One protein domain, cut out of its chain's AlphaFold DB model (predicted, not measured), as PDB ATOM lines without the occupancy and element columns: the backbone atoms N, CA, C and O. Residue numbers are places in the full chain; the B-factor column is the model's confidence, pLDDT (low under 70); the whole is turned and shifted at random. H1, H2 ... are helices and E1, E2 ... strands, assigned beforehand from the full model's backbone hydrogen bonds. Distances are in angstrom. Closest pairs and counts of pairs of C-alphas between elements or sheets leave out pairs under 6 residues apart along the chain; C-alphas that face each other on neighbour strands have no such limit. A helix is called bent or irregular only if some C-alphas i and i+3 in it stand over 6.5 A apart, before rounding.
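What this domain is: This is residues 2 to 126 of the 313 residues of the protein "DsrS" of hydrothermal vent metagenome (UniProt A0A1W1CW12). A small antiparallel sheet of three strands is sandwiched between helices, with H1 and H2 over one face and H6 over the other. H4 and H5 pack side by side with H6, the three making a triangle of helices at the E1 side of the sheet, where H6 lies over E1, while the centre of H3 lies farthest from the mean of the C-alphas and H3 touches no helix. The printed part has 125 residues with six named helices and three named strands, in the order H1 E1 E2 E3 H2 H3 H4 H5 H6; the sheet's order is E1 - E2 - E3, and the class is mostly helix. The whole is compact, with a radius of gyration of the C-alphas of 13.9 A and spans of 41 by 33 by 27 A.

How they stand to each other: H1, residues 4 to 15, is on the sheet at a height of 9.7 A and runs along the strands, over E2, residues 28 to 32, and E3, residues 38 to 42. Its closest C-alphas to E2 are those of Leu 13 and Gly 31, 6.1 A apart. E1, residues 19 to 23, E2 and E3 form a meander, each strand the antiparallel neighbour of the one before. In the hairpin E1 and E2, N 21 and O 30 are 3.0 A apart, within hydrogen-bond range; in the hairpin E2 and E3, N 29 and O 41 are 2.8 A apart, also within range. H2, residues 49 to 65, is on the same face as H1, over E1 and only just over E2, on which 3 of its C-alphas fall. H1 and H2 are close but not clearly touching, with Ile 14 and Leu 60 closest, their C-alphas 7.6 A apart. H3, residues 73 to 80, is not on the sheet. H4, residues 86 to 93, only grazes the sheet with residues 90 to 93; it is irregular, with C-alphas 87 and 90 7.9 A apart. H5, residues 98 to 105, touches H4 at a shallow tilt of 31 degrees, opposite ways, with the C-alphas of Leu 92 and Ala 100 closest at 5.4 A. H6, residues 112 to 122, touches H5 at a shallow tilt of 23 degrees, opposite ways, the C-alphas of Val 101 and Ser 118 being closest at 6.0 A. H6 is on the opposite face from H1, at a height of 9.3 A over the sheet, and runs along E1 at 2 degrees on the local plane. Every O i to N i+4 pair is within hydrogen-bond range in H1, H2, H5 and H6; H3 has 3 of 4 and H4 has 2 of 4.

Where its parts are: H1 begins at C-alpha 4, (-18.685, 36.996, 9.743), and is 16.9 A long. H2, the longest helix by residues, measures 23.9 A from its first to its last C-alpha. H6 is 15.5 A long and ends at C-alpha 122, (-33.646, 21.593, 27.159).

The domain as a whole: The C-alphas farthest apart, of Asn 46 and Glu 109, are 41.8 A apart. The printed part has no cut and no long link. The mean pLDDT of the printed part is 85.2; residues 46 to 47 and 67 to 87 are under 70, and H3 has a mean of 54.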
ATOM      1  N   LEU A   2     -17.196  35.959  16.885       88.25
ATOM      2  CA  LEU A   2     -17.830  35.107  15.873       88.25
ATOM      3  C   LEU A   2     -17.254  35.411  14.489       88.25
ATOM      4  O   LEU A   2     -16.878  36.556  14.223       88.25
ATOM      5  N   SER A   3     -17.204  34.406  13.616       90.31
ATOM      6  CA  SER A   3     -16.902  34.638  12.204       90.31
ATOM      7  C   SER A   3     -18.018  35.472  11.556       90.31
ATOM      8  O   SER A   3     -19.173  35.464  11.999       90.31
ATOM      9  N   THR A   4     -17.688  36.219  10.500       90.69
ATOM     10  CA  THR A   4     -18.685  36.996   9.743       90.69
ATOM     11  C   THR A   4     -19.759  36.088   9.142       90.69
ATOM     12  O   THR A   4     -20.939  36.437   9.148       90.69
ATOM     13  N   GLU A   5     -19.357  34.906   8.670       92.38
ATOM     14  CA  GLU A   5     -20.257  33.898   8.113       92.38
ATOM     15  C   GLU A   5     -21.242  33.374   9.164       92.38
ATOM     16  O   GLU A   5     -22.452  33.410   8.938       92.38
ATOM     17  N   ASP A   6     -20.753  32.969  10.339       93.75
ATOM     18  CA  ASP A   6     -21.612  32.478  11.419       93.75
ATOM     19  C   ASP A   6     -22.525  33.589  11.935       93.75
ATOM     20  O   ASP A   6     -23.702  33.355  12.181       93.75
ATOM     21  N   THR A   7     -22.027  34.825  12.026       94.44
ATOM     22  CA  THR A   7     -22.848  35.983  12.409       94.44
ATOM     23  C   THR A   7     -24.010  36.187  11.435       94.44
ATOM     24  O   THR A   7     -25.140  36.433  11.862       94.44
ATOM     25  N   PHE A   8     -23.766  36.075  10.125       95.12
ATOM     26  CA  PHE A   8     -24.823  36.165   9.117       95.12
ATOM     27  C   PHE A   8     -25.823  35.009   9.252       95.12
ATOM     28  O   PHE A   8     -27.025  35.254   9.379       95.12
ATOM     29  N   LYS A   9     -25.337  33.763   9.298       95.75
ATOM     30  CA  LYS A   9     -26.188  32.569   9.409       95.75
ATOM     31  C   LYS A   9     -27.025  32.573  10.693       95.75
ATOM     32  O   LYS A   9     -28.212  32.264  10.638       95.75
ATOM     33  N   LEU A  10     -26.455  32.997  11.824       96.38
ATOM     34  CA  LEU A  10     -27.170  33.128  13.096       96.38
ATOM     35  C   LEU A  10     -28.284  34.171  13.008       96.38
ATOM     36  O   LEU A  10     -29.391  33.903  13.455       96.38
ATOM     37  N   ASN A  11     -28.045  35.331  12.388       95.62
ATOM     38  CA  ASN A  11     -29.104  36.328  12.193       95.62
ATOM     39  C   ASN A  11     -30.270  35.787  11.352       95.62
ATOM     40  O   ASN A  11     -31.427  36.072  11.666       95.62
ATOM     41  N   VAL A  12     -29.976  34.993  10.315       96.00
ATOM     42  CA  VAL A  12     -31.005  34.314   9.514       96.00
ATOM     43  C   VAL A  12     -31.751  33.282  10.360       96.00
ATOM     44  O   VAL A  12     -32.981  33.259  10.330       96.00
ATOM     45  N   LEU A  13     -31.043  32.466  11.144       96.75
ATOM     46  CA  LEU A  13     -31.656  31.476  12.030       96.75
ATOM     47  C   LEU A  13     -32.604  32.145  13.038       96.75
ATOM     48  O   LEU A  13     -33.758  31.739  13.149       96.75
ATOM     49  N   ILE A  14     -32.153  33.216  13.701       95.31
ATOM     50  CA  ILE A  14     -32.938  33.972  14.690       95.31
ATOM     51  C   ILE A  14     -34.233  34.510  14.084       95.31
ATOM     52  O   ILE A  14     -35.290  34.371  14.686       95.31
ATOM     53  N   ALA A  15     -34.169  35.095  12.886       94.94
ATOM     54  CA  ALA A  15     -35.341  35.678  12.236       94.94
ATOM     55  C   ALA A  15     -36.421  34.643  11.868       94.94
ATOM     56  O   ALA A  15     -37.575  35.017  11.677       94.94
ATOM     57  N   ASN A  16     -36.052  33.364  11.758       96.00
ATOM     58  CA  ASN A  16     -36.938  32.280  11.333       96.00
ATOM     59  C   ASN A  16     -37.282  31.296  12.464       96.00
ATOM     60  O   ASN A  16     -37.854  30.240  12.188       96.00
ATOM     61  N   SER A  17     -36.920  31.612  13.711       97.44
ATOM     62  CA  SER A  17     -37.112  30.718  14.854       97.44
ATOM     63  C   SER A  17     -38.085  31.296  15.880       97.44
ATOM     64  O   SER A  17     -38.150  32.505  16.086       97.44
ATOM     65  N   ILE A  18     -38.829  30.410  16.539       96.62
ATOM     66  CA  ILE A  18     -39.707  30.693  17.684       96.62
ATOM     67  C   ILE A  18     -39.080  30.265  19.021       96.62
ATOM     68  O   ILE A  18     -39.597  30.624  20.077       96.62
ATOM     69  N   ALA A  19     -38.009  29.467  18.972       97.56
ATOM     70  CA  ALA A  19     -37.159  29.098  20.099       97.56
ATOM     71  C   ALA A  19     -35.762  28.706  19.583       97.56
ATOM     72  O   ALA A  19     -35.626  28.251  18.445       97.56
ATOM     73  N   ILE A  20     -34.726  28.875  20.406       97.62
ATOM     74  CA  ILE A  20     -33.332  28.562  20.060       97.62
ATOM     75  C   ILE A  20     -32.683  27.778  21.199       97.62
ATOM     76  O   ILE A  20     -32.800  28.151  22.369       97.62
ATOM     77  N   ARG A  21     -31.938  26.726  20.853       95.81
ATOM     78  CA  ARG A  21     -31.052  26.003  21.778       95.81
ATOM     79  C   ARG A  21     -29.640  25.921  21.218       95.81
ATOM     80  O   ARG A  21     -29.442  25.936  20.004       95.81
ATOM     81  N   ILE A  22     -28.664  25.830  22.113       94.69
ATOM     82  CA  ILE A  22     -27.255  25.640  21.766       94.69
ATOM     83  C   ILE A  22     -26.821  24.301  22.352       94.69
ATOM     84  O   ILE A  22     -26.897  24.109  23.562       94.69
ATOM     85  N   ASP A  23     -26.366  23.393  21.494       92.75
ATOM     86  CA  ASP A  23     -25.685  22.167  21.901       92.75
ATOM     87  C   ASP A  23     -24.194  22.493  22.041       92.75
ATOM     88  O   ASP A  23     -23.470  22.653  21.051       92.75
ATOM     89  N   THR A  24     -23.752  22.671  23.285       89.62
ATOM     90  CA  THR A  24     -22.383  23.089  23.609       89.62
ATOM     91  C   THR A  24     -21.356  21.993  23.350       89.62
ATOM     92  O   THR A  24     -20.184  22.305  23.171       89.62
ATOM     93  N   TYR A  25     -21.778  20.726  23.285       88.06
ATOM     94  CA  TYR A  25     -20.897  19.597  22.984       88.06
ATOM     95  C   TYR A  25     -20.641  19.465  21.487       88.06
ATOM     96  O   TYR A  25     -19.507  19.249  21.065       88.06
ATOM     97  N   LYS A  26     -21.692  19.611  20.675       91.06
ATOM     98  CA  LYS A  26     -21.590  19.549  19.208       91.06
ATOM     99  C   LYS A  26     -21.178  20.872  18.576       91.06
ATOM    100  O   LYS A  26     -20.867  20.906  17.388       91.06
ATOM    101  N   MET A  27     -21.175  21.956  19.353       91.69
ATOM    102  CA  MET A  27     -20.987  23.314  18.848       91.69
ATOM    103  C   MET A  27     -22.001  23.638  17.738       91.69
ATOM    104  O   MET A  27     -21.648  24.192  16.696       91.69
ATOM    105  N   CYS A  28     -23.269  23.291  17.974       94.00
ATOM    106  CA  CYS A  28     -24.378  23.536  17.052       94.00
ATOM    107  C   CYS A  28     -25.428  24.447  17.684       94.00
ATOM    108  O   CYS A  28     -25.741  24.341  18.871       94.00
ATOM    109  N   VAL A  29     -26.018  25.318  16.868       96.31
ATOM    110  CA  VAL A  29     -27.200  26.101  17.230       96.31
ATOM    111  C   VAL A  29     -28.384  25.555  16.461       96.31
ATOM    112  O   VAL A  29     -28.327  25.405  15.242       96.31
ATOM    113  N   TYR A  30     -29.462  25.289  17.181       97.50
ATOM    114  CA  TYR A  30     -30.706  24.819  16.604       97.50
ATOM    115  C   TYR A  30     -31.770  25.897  16.767       97.50
ATOM    116  O   TYR A  30     -31.891  26.510  17.832       97.50
ATOM    117  N   GLY A  31     -32.535  26.126  15.705       97.75
ATOM    118  CA  GLY A  31     -33.693  27.008  15.686       97.75
ATOM    119  C   GLY A  31     -34.962  26.213  15.418       97.75
ATOM    120  O   GLY A  31     -35.051  25.518  14.406       97.75
ATOM    121  N   LEU A  32     -35.940  26.314  16.315       98.12
ATOM    122  CA  LEU A  32     -37.267  25.735  16.122       98.12
ATOM    123  C   LEU A  32     -38.116  26.715  15.317       98.12
ATOM    124  O   LEU A  32     -38.252  27.865  15.722       98.12
ATOM    125  N   THR A  33     -38.704  26.286  14.206       96.88
ATOM    126  CA  THR A  33     -39.587  27.124  13.374       96.88
ATOM    127  C   THR A  33     -41.043  27.090  13.858       96.88
ATOM    128  O   THR A  33     -41.434  26.215  14.631       96.88
ATOM    129  N   SER A  34     -41.884  28.013  13.372       93.81
ATOM    130  CA  SER A  34     -43.337  28.015  13.634       93.81
ATOM    131  C   SER A  34     -44.065  26.768  13.126       93.81
ATOM    132  O   SER A  34     -45.134  26.442  13.632       93.81
ATOM    133  N   GLU A  35     -43.487  26.076  12.146       92.00
ATOM    134  CA  GLU A  35     -44.020  24.835  11.568       92.00
ATOM    135  C   GLU A  35     -43.592  23.594  12.373       92.00
ATOM    136  O   GLU A  35     -44.092  22.496  12.141       92.00
ATOM    137  N   GLY A  36     -42.710  23.763  13.365       90.38
ATOM    138  CA  GLY A  36     -42.185  22.678  14.195       90.38
ATOM    139  C   GLY A  36     -40.943  21.992  13.623       90.38
ATOM    140  O   GLY A  36     -40.480  21.017  14.210       90.38
ATOM    141  N   GLU A  37     -40.386  22.495  12.520       94.19
ATOM    142  CA  GLU A  37     -39.120  22.011  11.963       94.19
ATOM    143  C   GLU A  37     -37.919  22.559  12.740       94.19
ATOM    144  O   GLU A  37     -37.912  23.727  13.146       94.19
ATOM    145  N   GLU A  38     -36.883  21.732  12.884       96.31
ATOM    146  CA  GLU A  38     -35.604  22.100  13.490       96.31
ATOM    147  C   GLU A  38     -34.586  22.458  12.400       96.31
ATOM    148  O   GLU A  38     -34.275  21.651  11.524       96.31
ATOM    149  N   LYS A  39     -34.054  23.681  12.461       96.94
ATOM    150  CA  LYS A  39     -32.968  24.149  11.593       96.94
ATOM    151  C   LYS A  39     -31.656  24.138  12.360       96.94
ATOM    152  O   LYS A  39     -31.540  24.795  13.390       96.94
ATOM    153  N   GLU A  40     -30.670  23.424  11.832       96.44
ATOM    154  CA  GLU A  40     -29.338  23.286  12.421       96.44
ATOM    155  C   GLU A  40     -28.329  24.263  11.803       96.44
ATOM    156  O   GLU A  40     -28.319  24.509  10.594       96.44
ATOM    157  N   LEU A  41     -27.443  24.793  12.644       95.81
ATOM    158  CA  LEU A  41     -26.308  25.621  12.266       95.81
ATOM    159  C   LEU A  41     -25.068  25.156  13.037       95.81
ATOM    160  O   LEU A  41     -24.946  25.392  14.238       95.81
ATOM    161  N   GLN A  42     -24.128  24.534  12.327       95.12
ATOM    162  CA  GLN A  42     -22.813  24.189  12.865       95.12
ATOM    163  C   GLN A  42     -21.959  25.452  13.034       95.12
ATOM    164  O   GLN A  42     -21.801  26.226  12.086       95.12
ATOM    165  N   LEU A  43     -21.395  25.651  14.228       90.94
ATOM    166  CA  LEU A  43     -20.517  26.781  14.530       90.94
ATOM    167  C   LEU A  43     -19.068  26.492  14.113       90.94
ATOM    168  O   LEU A  43     -18.467  25.494  14.528       90.94
ATOM    169  N   ASN A  44     -18.486  27.420  13.353       84.75
ATOM    170  CA  ASN A  44     -17.102  27.379  12.894       84.75
ATOM    171  C   ASN A  44     -16.202  28.072  13.924       84.75
ATOM    172  O   ASN A  44     -15.986  29.285  13.890       84.75
ATOM    173  N   HIS A  45     -15.711  27.295  14.885       77.38
ATOM    174  CA  HIS A  45     -14.946  27.790  16.024       77.38
ATOM    175  C   HIS A  45     -13.431  27.715  15.775       77.38
ATOM    176  O   HIS A  45     -12.924  26.730  15.249       77.38
ATOM    177  N   ASN A  46     -12.696  28.731  16.236       67.50
ATOM    178  CA  ASN A  46     -11.231  28.709  16.290       67.50
ATOM    179  C   ASN A  46     -10.808  28.307  17.713       67.50
ATOM    180  O   ASN A  46     -10.692  29.177  18.577       67.50
ATOM    181  N   ASP A  47     -10.683  26.997  17.960       69.00
ATOM    182  CA  ASP A  47     -10.147  26.281  19.142       69.00
ATOM    183  C   ASP A  47     -10.679  26.626  20.556       69.00
ATOM    184  O   ASP A  47     -10.461  25.862  21.491       69.00
ATOM    185  N   ASN A  48     -11.405  27.729  20.762       84.75
ATOM    186  CA  ASN A  48     -11.939  28.130  22.067       84.75
ATOM    187  C   ASN A  48     -13.473  28.099  22.080       84.75
ATOM    188  O   ASN A  48     -14.131  29.093  21.753       84.75
ATOM    189  N   HIS A  49     -14.025  26.945  22.467       87.50
ATOM    190  CA  HIS A  49     -15.466  26.667  22.488       87.50
ATOM    191  C   HIS A  49     -16.231  27.627  23.398       87.50
ATOM    192  O   HIS A  49     -17.146  28.306  22.932       87.50
ATOM    193  N   ASP A  50     -15.797  27.791  24.648       87.50
ATOM    194  CA  ASP A  50     -16.501  28.607  25.650       87.50
ATOM    195  C   ASP A  50     -16.635  30.074  25.236       87.50
ATOM    196  O   ASP A  50     -17.705  30.685  25.348       87.50
ATOM    197  N   LYS A  51     -15.555  30.666  24.704       88.69
ATOM    198  CA  LYS A  51     -15.596  32.046  24.198       88.69
ATOM    199  C   LYS A  51     -16.512  32.167  22.985       88.69
ATOM    200  O   LYS A  51     -17.127  33.220  22.802       88.69
ATOM    201  N   TYR A  52     -16.590  31.130  22.154       92.00
ATOM    202  CA  TYR A  52     -17.445  31.125  20.971       92.00
ATOM    203  C   TYR A  52     -18.927  30.987  21.345       92.00
ATOM    204  O   TYR A  52     -19.756  31.746  20.838       92.00
ATOM    205  N   ILE A  53     -19.252  30.118  22.305       91.06
ATOM    206  CA  ILE A  53     -20.597  29.992  22.889       91.06
ATOM    207  C   ILE A  53     -21.013  31.315  23.536       91.06
ATOM    208  O   ILE A  53     -22.079  31.843  23.225       91.06
ATOM    209  N   THR A  54     -20.141  31.920  24.346       89.88
ATOM    210  CA  THR A  54     -20.417  33.215  24.994       89.88
ATOM    211  C   THR A  54     -20.687  34.316  23.964       89.88
ATOM    212  O   THR A  54     -21.602  35.126  24.128       89.88
ATOM    213  N   ALA A  55     -19.919  34.349  22.869       91.31
ATOM    214  CA  ALA A  55     -20.137  35.306  21.786       91.31
ATOM    215  C   ALA A  55     -21.463  35.047  21.042       91.31
ATOM    216  O   ALA A  55     -22.170  36.002  20.722       91.31
ATOM    217  N   THR A  56     -21.827  33.778  20.837       93.75
ATOM    218  CA  THR A  56     -23.110  33.356  20.247       93.75
ATOM    219  C   THR A  56     -24.283  33.802  21.118       93.75
ATOM    220  O   THR A  56     -25.174  34.500  20.641       93.75
ATOM    221  N   GLN A  57     -24.248  33.505  22.418       92.00
ATOM    222  CA  GLN A  57     -25.271  33.931  23.379       92.00
ATOM    223  C   GLN A  57     -25.369  35.458  23.482       92.00
ATOM    224  O   GLN A  57     -26.465  36.004  23.592       92.00
ATOM    225  N   THR A  58     -24.243  36.171  23.388       90.00
ATOM    226  CA  THR A  58     -24.235  37.644  23.370       90.00
ATOM    227  C   THR A  58     -24.924  38.197  22.119       90.00
ATOM    228  O   THR A  58     -25.669  39.174  22.216       90.00
ATOM    229  N   LEU A  59     -24.713  37.578  20.951       92.69
ATOM    230  CA  LEU A  59     -25.412  37.948  19.719       92.69
ATOM    231  C   LEU A  59     -26.924  37.713  19.849       92.69
ATOM    232  O   LEU A  59     -27.695  38.619  19.537       92.69
ATOM    233  N   LEU A  60     -27.335  36.539  20.347       92.31
ATOM    234  CA  LEU A  60     -28.742  36.194  20.586       92.31
ATOM    235  C   LEU A  60     -29.409  37.204  21.527       92.31
ATOM    236  O   LEU A  60     -30.428  37.792  21.173       92.31
ATOM    237  N   LEU A  61     -28.784  37.482  22.675       88.31
ATOM    238  CA  LEU A  61     -29.266  38.459  23.651       88.31
ATOM    239  C   LEU A  61     -29.485  39.836  23.015       88.31
ATOM    240  O   LEU A  61     -30.573  40.399  23.122       88.31
ATOM    241  N   ASN A  62     -28.472  40.360  22.322       88.06
ATOM    242  CA  ASN A  62     -28.544  41.682  21.700       88.06
ATOM    243  C   ASN A  62     -29.607  41.747  20.597       88.06
ATOM    244  O   ASN A  62     -30.213  42.798  20.392       88.06
ATOM    245  N   LYS A  63     -29.825  40.645  19.870       88.81
ATOM    246  CA  LYS A  63     -30.791  40.593  18.772       88.81
ATOM    247  C   LYS A  63     -32.231  40.486  19.270       88.81
ATOM    248  O   LYS A  63     -33.103  41.118  18.685       88.81
ATOM    249  N   VAL A  64     -32.458  39.702  20.321       86.19
ATOM    250  CA  VAL A  64     -33.793  39.428  20.867       86.19
ATOM    251  C   VAL A  64     -34.260  40.554  21.789       86.19
ATOM    252  O   VAL A  64     -35.393  41.001  21.675       86.19
ATOM    253  N   LEU A  65     -33.389  41.039  22.679       80.56
ATOM    254  CA  LEU A  65     -33.754  41.982  23.747       80.56
ATOM    255  C   LEU A  65     -33.219  43.405  23.518       80.56
ATOM    256  O   LEU A  65     -33.459  44.303  24.326       80.56
ATOM    257  N   GLY A  66     -32.482  43.620  22.427       76.19
ATOM    258  CA  GLY A  66     -31.805  44.880  22.132       76.19
ATOM    259  C   GLY A  66     -30.490  45.063  22.899       76.19
ATOM    260  O   GLY A  66     -30.081  44.257  23.734       76.19
ATOM    261  N   THR A  67     -29.792  46.164  22.610       60.75
ATOM    262  CA  THR A  67     -28.491  46.502  23.207       60.75
ATOM    263  C   THR A  67     -28.649  47.052  24.626       60.75
ATOM    264  O   THR A  67     -28.522  48.252  24.863       60.75
ATOM    265  N   MET A  68     -28.928  46.175  25.587       52.47
ATOM    266  CA  MET A  68     -29.026  46.510  27.011       52.47
ATOM    267  C   MET A  68     -27.845  45.905  27.786       52.47
ATOM    268  O   MET A  68     -27.970  44.873  28.436       52.47
ATOM    269  N   GLY A  69     -26.673  46.545  27.723       52.69
ATOM    270  CA  GLY A  69     -25.591  46.379  28.713       52.69
ATOM    271  C   GLY A  69     -24.876  45.019  28.816       52.69
ATOM    272  O   GLY A  69     -24.016  44.875  29.685       52.69
ATOM    273  N   GLY A  70     -25.178  44.053  27.946       53.72
ATOM    274  CA  GLY A  70     -24.441  42.792  27.806       53.72
ATOM    275  C   GLY A  70     -24.750  41.695  28.840       53.72
ATOM    276  O   GLY A  70     -25.322  41.909  29.915       53.72
ATOM    277  N   TYR A  71     -24.342  40.476  28.487       48.44
ATOM    278  CA  TYR A  71     -24.361  39.281  29.334       48.44
ATOM    279  C   TYR A  71     -23.181  39.307  30.328       48.44
ATOM    280  O   TYR A  71     -22.101  39.745  29.926       48.44
ATOM    281  N   PRO A  72     -23.300  38.863  31.601       54.72
ATOM    282  CA  PRO A  72     -24.453  38.283  32.312       54.72
ATOM    283  C   PRO A  72     -25.237  39.295  33.180       54.72
ATOM    284  O   PRO A  72     -26.106  38.916  33.968       54.72
ATOM    285  N   SER A  73     -24.937  40.594  33.076       55.59
ATOM    286  CA  SER A  73     -25.567  41.657  33.878       55.59
ATOM    287  C   SER A  73     -27.092  41.717  33.719       55.59
ATOM    288  O   SER A  73     -27.789  42.089  34.665       55.59
ATOM    289  N   TYR A  74     -27.609  41.320  32.550       58.06
ATOM    290  CA  TYR A  74     -29.040  41.285  32.255       58.06
ATOM    291  C   TYR A  74     -29.803  40.251  33.107       58.06
ATOM    292  O   TYR A  74     -30.748  40.623  33.801       58.06
ATOM    293  N   LEU A  75     -29.341  38.992  33.169       55.03
ATOM    294  CA  LEU A  75     -29.985  37.932  33.969       55.03
ATOM    295  C   LEU A  75     -30.046  38.292  35.465       55.03
ATOM    296  O   LEU A  75     -31.076  38.109  36.114       55.03
ATOM    297  N   LYS A  76     -28.974  38.890  36.010       54.94
ATOM    298  CA  LYS A  76     -28.915  39.313  37.424       54.94
ATOM    299  C   LYS A  76     -29.881  40.451  37.767       54.94
ATOM    300  O   LYS A  76     -30.378  40.508  38.890       54.94
ATOM    301  N   ARG A  77     -30.132  41.385  36.841       54.03
ATOM    302  CA  ARG A  77     -31.124  42.460  37.045       54.03
ATOM    303  C   ARG A  77     -32.548  41.933  36.927       54.03
ATOM    304  O   ARG A  77     -33.419  42.382  37.661       54.03
ATOM    305  N   TRP A  78     -32.755  40.956  36.059       55.81
ATOM    306  CA  TRP A  78     -34.064  40.392  35.777       55.81
ATOM    307  C   TRP A  78     -34.564  39.467  36.900       55.81
ATOM    308  O   TRP A  78     -35.690  39.625  37.358       55.81
ATOM    309  N   SER A  79     -33.681  38.644  37.484       50.34
ATOM    310  CA  SER A  79     -33.956  37.903  38.732       50.34
ATOM    311  C   SER A  79     -34.339  38.824  39.909       50.34
ATOM    312  O   SER A  79     -35.130  38.445  40.767       50.34
ATOM    313  N   ARG A  80     -33.834  40.070  39.928       47.97
ATOM    314  CA  ARG A  80     -34.156  41.087  40.947       47.97
ATOM    315  C   ARG A  80     -35.447  41.866  40.686       47.97
ATOM    316  O   ARG A  80     -35.955  42.475  41.620       47.97
ATOM    317  N   MET A  81     -35.977  41.863  39.460       45.88
ATOM    318  CA  MET A  81     -37.236  42.545  39.119       45.88
ATOM    319  C   MET A  81     -38.491  41.739  39.494       45.88
ATOM    320  O   MET A  81     -39.599  42.207  39.262       45.88
ATOM    321  N   GLY A  82     -38.330  40.582  40.142       41.53
ATOM    322  CA  GLY A  82     -39.359  39.981  40.998       41.53
ATOM    323  C   GLY A  82     -40.498  39.250  40.293       41.53
ATOM    324  O   GLY A  82     -41.150  38.432  40.928       41.53
ATOM    325  N   GLU A  83     -40.696  39.448  38.994       47.72
ATOM    326  CA  GLU A  83     -41.627  38.653  38.201       47.72
ATOM    327  C   GLU A  83     -41.125  38.585  36.764       47.72
ATOM    328  O   GLU A  83     -40.978  39.601  36.078       47.72
ATOM    329  N   VAL A  84     -40.897  37.367  36.279       51.78
ATOM    330  CA  VAL A  84     -40.958  37.107  34.847       51.78
ATOM    331  C   VAL A  84     -42.358  37.517  34.409       51.78
ATOM    332  O   VAL A  84     -43.312  36.762  34.592       51.78
ATOM    333  N   SER A  85     -42.521  38.728  33.878       54.47
ATOM    334  CA  SER A  85     -43.807  39.093  33.303       54.47
ATOM    335  C   SER A  85     -44.082  38.088  32.183       54.47
ATOM    336  O   SER A  85     -43.236  37.889  31.305       54.47
ATOM    337  N   THR A  86     -45.247  37.447  32.210       57.91
ATOM    338  CA  THR A  86     -45.679  36.415  31.247       57.91
ATOM    339  C   THR A  86     -45.566  36.848  29.779       57.91
ATOM    340  O   THR A  86     -45.593  36.011  28.879       57.91
ATOM    341  N   LYS A  87     -45.398  38.151  29.528       63.78
ATOM    342  CA  LYS A  87     -45.264  38.770  28.208       63.78
ATOM    343  C   LYS A  87     -43.971  38.406  27.465       63.78
ATOM    344  O   LYS A  87     -44.006  38.378  26.241       63.78
ATOM    345  N   ASN A  88     -42.880  38.051  28.157       80.06
ATOM    346  CA  ASN A  88     -41.559  37.879  27.518       80.06
ATOM    347  C   ASN A  88     -41.051  36.423  27.499       80.06
ATOM    348  O   ASN A  88     -39.883  36.175  27.210       80.06
ATOM    349  N   LEU A  89     -41.907  35.433  27.785       88.94
ATOM    350  CA  LEU A  89     -41.490  34.022  27.847       88.94
ATOM    351  C   LEU A  89     -40.897  33.514  26.527       88.94
ATOM    352  O   LEU A  89     -39.886  32.819  26.536       88.94
ATOM    353  N   ASN A  90     -41.486  33.904  25.395       91.12
ATOM    354  CA  ASN A  90     -40.977  33.526  24.074       91.12
ATOM    355  C   ASN A  90     -39.587  34.118  23.795       91.12
ATOM    356  O   ASN A  90     -38.730  33.432  23.252       91.12
ATOM    357  N   GLU A  91     -39.340  35.366  24.202       90.44
ATOM    358  CA  GLU A  91     -38.039  36.022  24.014       90.44
ATOM    359  C   GLU A  91     -36.935  35.289  24.785       90.44
ATOM    360  O   GLU A  91     -35.838  35.088  24.276       90.44
ATOM    361  N   LEU A  92     -37.231  34.810  25.993       90.88
ATOM    362  CA  LEU A  92     -36.265  34.061  26.802       90.88
ATOM    363  C   LEU A  92     -35.869  32.733  26.158       90.88
ATOM    364  O   LEU A  92     -34.696  32.362  26.183       90.88
ATOM    365  N   LEU A  93     -36.826  32.047  25.532       95.56
ATOM    366  CA  LEU A  93     -36.574  30.801  24.805       95.56
ATOM    367  C   LEU A  93     -35.793  31.019  23.501       95.56
ATOM    368  O   LEU A  93     -35.306  30.056  22.919       95.56
ATOM    369  N   MET A  94     -35.612  32.266  23.059       95.75
ATOM    370  CA  MET A  94     -34.770  32.626  21.913       95.75
ATOM    371  C   MET A  94     -33.312  32.925  22.300       95.75
ATOM    372  O   MET A  94     -32.478  33.150  21.424       95.75
ATOM    373  N   LEU A  95     -32.970  32.934  23.592       92.69
ATOM    374  CA  LEU A  95     -31.637  33.342  24.052       92.69
ATOM    375  C   LEU A  95     -30.555  32.267  23.893       92.69
ATOM    376  O   LEU A  95     -29.378  32.576  24.084       92.69
ATOM    377  N   GLY A  96     -30.921  31.016  23.582       92.25
ATOM    378  CA  GLY A  96     -29.960  29.909  23.503       92.25
ATOM    379  C   GLY A  96     -29.202  29.689  24.817       92.25
ATOM    380  O   GLY A  96     -28.027  29.320  24.817       92.25
ATOM    381  N   ASN A  97     -29.848  29.998  25.944       89.69
ATOM    382  CA  ASN A  97     -29.258  29.944  27.271       89.69
ATOM    383  C   ASN A  97     -30.156  29.148  28.212       89.69
ATOM    384  O   ASN A  97     -31.325  29.487  28.400       89.69
ATOM    385  N   ILE A  98     -29.583  28.119  28.828       90.38
ATOM    386  CA  ILE A  98     -30.308  27.208  29.704       90.38
ATOM    387  C   ILE A  98     -30.866  27.897  30.954       90.38
ATOM    388  O   ILE A  98     -31.984  27.601  31.358       90.38
ATOM    389  N   GLU A  99     -30.181  28.910  31.490       88.62
ATOM    390  CA  GLU A  99     -30.663  29.703  32.628       88.62
ATOM    391  C   GLU A  99     -31.953  30.459  32.291       88.62
ATOM    392  O   GLU A  99     -32.842  30.616  33.129       88.62
ATOM    393  N   ALA A 100     -32.092  30.903  31.039       90.44
ATOM    394  CA  ALA A 100     -33.323  31.532  30.573       90.44
ATOM    395  C   ALA A 100     -34.467  30.510  30.496       90.44
ATOM    396  O   ALA A 100     -35.590  30.820  30.891       90.44
ATOM    397  N   VAL A 101     -34.179  29.278  30.060       93.75
ATOM    398  CA  VAL A 101     -35.154  28.174  30.049       93.75
ATOM    399  C   VAL A 101     -35.577  27.817  31.475       93.75
ATOM    400  O   VAL A 101     -36.775  27.716  31.737       93.75
ATOM    401  N   ILE A 102     -34.628  27.706  32.413       91.31
ATOM    402  CA  ILE A 102     -34.895  27.459  33.839       91.31
ATOM    403  C   ILE A 102     -35.796  28.558  34.412       91.31
ATOM    404  O   ILE A 102     -36.771  28.267  35.111       91.31
ATOM    405  N   ALA A 103     -35.527  29.823  34.087       88.69
ATOM    406  CA  ALA A 103     -36.367  30.926  34.533       88.69
ATOM    407  C   ALA A 103     -37.795  30.848  33.961       88.69
ATOM    408  O   ALA A 103     -38.754  31.094  34.693       88.69
ATOM    409  N   VAL A 104     -37.954  30.450  32.692       91.69
ATOM    410  CA  VAL A 104     -39.271  30.233  32.068       91.69
ATOM    411  C   VAL A 104     -40.030  29.107  32.765       91.69
ATOM    412  O   VAL A 104     -41.178  29.306  33.158       91.69
ATOM    413  N   VAL A 105     -39.415  27.939  32.978       93.50
ATOM    414  CA  VAL A 105     -40.125  26.792  33.574       93.50
ATOM    415  C   VAL A 105     -40.451  26.979  35.055       93.50
ATOM    416  O   VAL A 105     -41.315  26.275  35.577       93.50
ATOM    417  N   ASN A 106     -39.818  27.935  35.739       89.88
ATOM    418  CA  ASN A 106     -40.154  28.305  37.115       89.88
ATOM    419  C   ASN A 106     -41.377  29.229  37.232       89.88
ATOM    420  O   ASN A 106     -41.883  29.428  38.337       89.88
ATOM    421  N   VAL A 107     -41.907  29.750  36.122       88.38
ATOM    422  CA  VAL A 107     -43.166  30.505  36.140       88.38
ATOM    423  C   VAL A 107     -44.325  29.593  36.550       88.38
ATOM    424  O   VAL A 107     -44.396  28.424  36.161       88.38
ATOM    425  N   LYS A 108     -45.232  30.133  37.373       85.94
ATOM    426  CA  LYS A 108     -46.322  29.378  38.008       85.94
ATOM    427  C   LYS A 108     -47.277  28.745  36.996       85.94
ATOM    428  O   LYS A 108     -47.653  27.588  37.160       85.94
ATOM    429  N   GLU A 109     -47.659  29.506  35.976       87.44
ATOM    430  CA  GLU A 109     -48.615  29.094  34.951       87.44
ATOM    431  C   GLU A 109     -47.990  29.263  33.565       87.44
ATOM    432  O   GLU A 109     -47.480  30.325  33.213       87.44
ATOM    433  N   LEU A 110     -48.027  28.187  32.785       91.00
ATOM    434  CA  LEU A 110     -47.458  28.077  31.447       91.00
ATOM    435  C   LEU A 110     -48.528  27.515  30.523       91.00
ATOM    436  O   LEU A 110     -49.218  26.562  30.881       91.00
ATOM    437  N   ASN A 111     -48.641  28.075  29.324       92.06
ATOM    438  CA  ASN A 111     -49.459  27.470  28.282       92.06
ATOM    439  C   ASN A 111     -48.713  26.289  27.623       92.06
ATOM    440  O   ASN A 111     -47.491  26.162  27.740       92.06
ATOM    441  N   ASN A 112     -49.449  25.439  26.903       93.00
ATOM    442  CA  ASN A 112     -48.893  24.234  26.275       93.00
ATOM    443  C   ASN A 112     -47.784  24.531  25.251       93.00
ATOM    444  O   ASN A 112     -46.850  23.745  25.119       93.00
ATOM    445  N   ASP A 113     -47.873  25.658  24.544       93.88
ATOM    446  CA  ASP A 113     -46.869  26.070  23.560       93.88
ATOM    447  C   ASP A 113     -45.519  26.382  24.230       93.88
ATOM    448  O   ASP A 113     -44.483  25.864  23.812       93.88
ATOM    449  N   ILE A 114     -45.529  27.131  25.336       95.19
ATOM    450  CA  ILE A 114     -44.323  27.414  26.120       95.19
ATOM    451  C   ILE A 114     -43.758  26.135  26.739       95.19
ATOM    452  O   ILE A 114     -42.551  25.936  26.673       95.19
ATOM    453  N   ILE A 115     -44.596  25.237  27.269       96.19
ATOM    454  CA  ILE A 115     -44.138  23.944  27.809       96.19
ATOM    455  C   ILE A 115     -43.375  23.150  26.741       96.19
ATOM    456  O   ILE A 115     -42.255  22.700  26.991       96.19
ATOM    457  N   LYS A 116     -43.952  23.025  25.537       96.50
ATOM    458  CA  LYS A 116     -43.336  22.311  24.413       96.50
ATOM    459  C   LYS A 116     -42.004  22.945  24.006       96.50
ATOM    460  O   LYS A 116     -41.012  22.235  23.863       96.50
ATOM    461  N   LYS A 117     -41.963  24.271  23.851       97.25
ATOM    462  CA  LYS A 117     -40.736  24.996  23.487       97.25
ATOM    463  C   LYS A 117     -39.662  24.888  24.566       97.25
ATOM    464  O   LYS A 117     -38.508  24.653  24.235       97.25
ATOM    465  N   SER A 118     -40.022  25.023  25.844       96.88
ATOM    466  CA  SER A 118     -39.086  24.876  26.963       96.88
ATOM    467  C   SER A 118     -38.490  23.475  27.026       96.88
ATOM    468  O   SER A 118     -37.284  23.346  27.219       96.88
ATOM    469  N   TRP A 119     -39.313  22.439  26.828       97.75
ATOM    470  CA  TRP A 119     -38.830  21.062  26.767       97.75
ATOM    471  C   TRP A 119     -37.877  20.852  25.588       97.75
ATOM    472  O   TRP A 119     -36.774  20.346  25.771       97.75
ATOM    473  N   TRP A 120     -38.247  21.344  24.402       97.62
ATOM    474  CA  TRP A 120     -37.380  21.299  23.227       97.62
ATOM    475  C   TRP A 120     -36.041  22.013  23.472       97.62
ATOM    476  O   TRP A 120     -34.986  21.437  23.204       97.62
ATOM    477  N   CYS A 121     -36.059  23.213  24.067       97.44
ATOM    478  CA  CYS A 121     -34.853  23.978  24.392       97.44
ATOM    479  C   CYS A 121     -33.903  23.252  25.353       97.44
ATOM    480  O   CYS A 121     -32.704  23.523  25.332       97.44
ATOM    481  N   ALA A 122     -34.426  22.356  26.191       96.12
ATOM    482  CA  ALA A 122     -33.646  21.593  27.159       96.12
ATOM    483  C   ALA A 122     -32.924  20.378  26.542       96.12
ATOM    484  O   ALA A 122     -32.054  19.799  27.189       96.12
ATOM    485  N   THR A 123     -33.265  19.986  25.311       93.69
ATOM    486  CA  THR A 123     -32.742  18.776  24.655       93.69
ATOM    487  C   THR A 123     -31.218  18.794  24.512       93.69
ATOM    488  O   THR A 123     -30.658  19.767  23.996       93.69
ATOM    489  N   ASN A 124     -30.565  17.684  24.885       88.12
ATOM    490  CA  ASN A 124     -29.103  17.489  24.865       88.12
ATOM    491  C   ASN A 124     -28.336  18.494  25.740       88.12
ATOM    492  O   ASN A 124     -27.213  18.877  25.416       88.12
ATOM    493  N   THR A 125     -28.945  18.938  26.837       89.06
ATOM    494  CA  THR A 125     -28.275  19.762  27.845       89.06
ATOM    495  C   THR A 125     -28.164  18.989  29.153       89.06
ATOM    496  O   THR A 125     -29.026  18.164  29.459       89.06
ATOM    497  N   ASP A 126     -27.158  19.311  29.964       88.88
ATOM    498  CA  ASP A 126     -26.992  18.721  31.303       88.88
ATOM    499  C   ASP A 126     -28.201  18.965  32.222       88.88
ATOM    500  O   ASP A 126     -28.458  18.210  33.155       88.88
TER     501      ASP A 126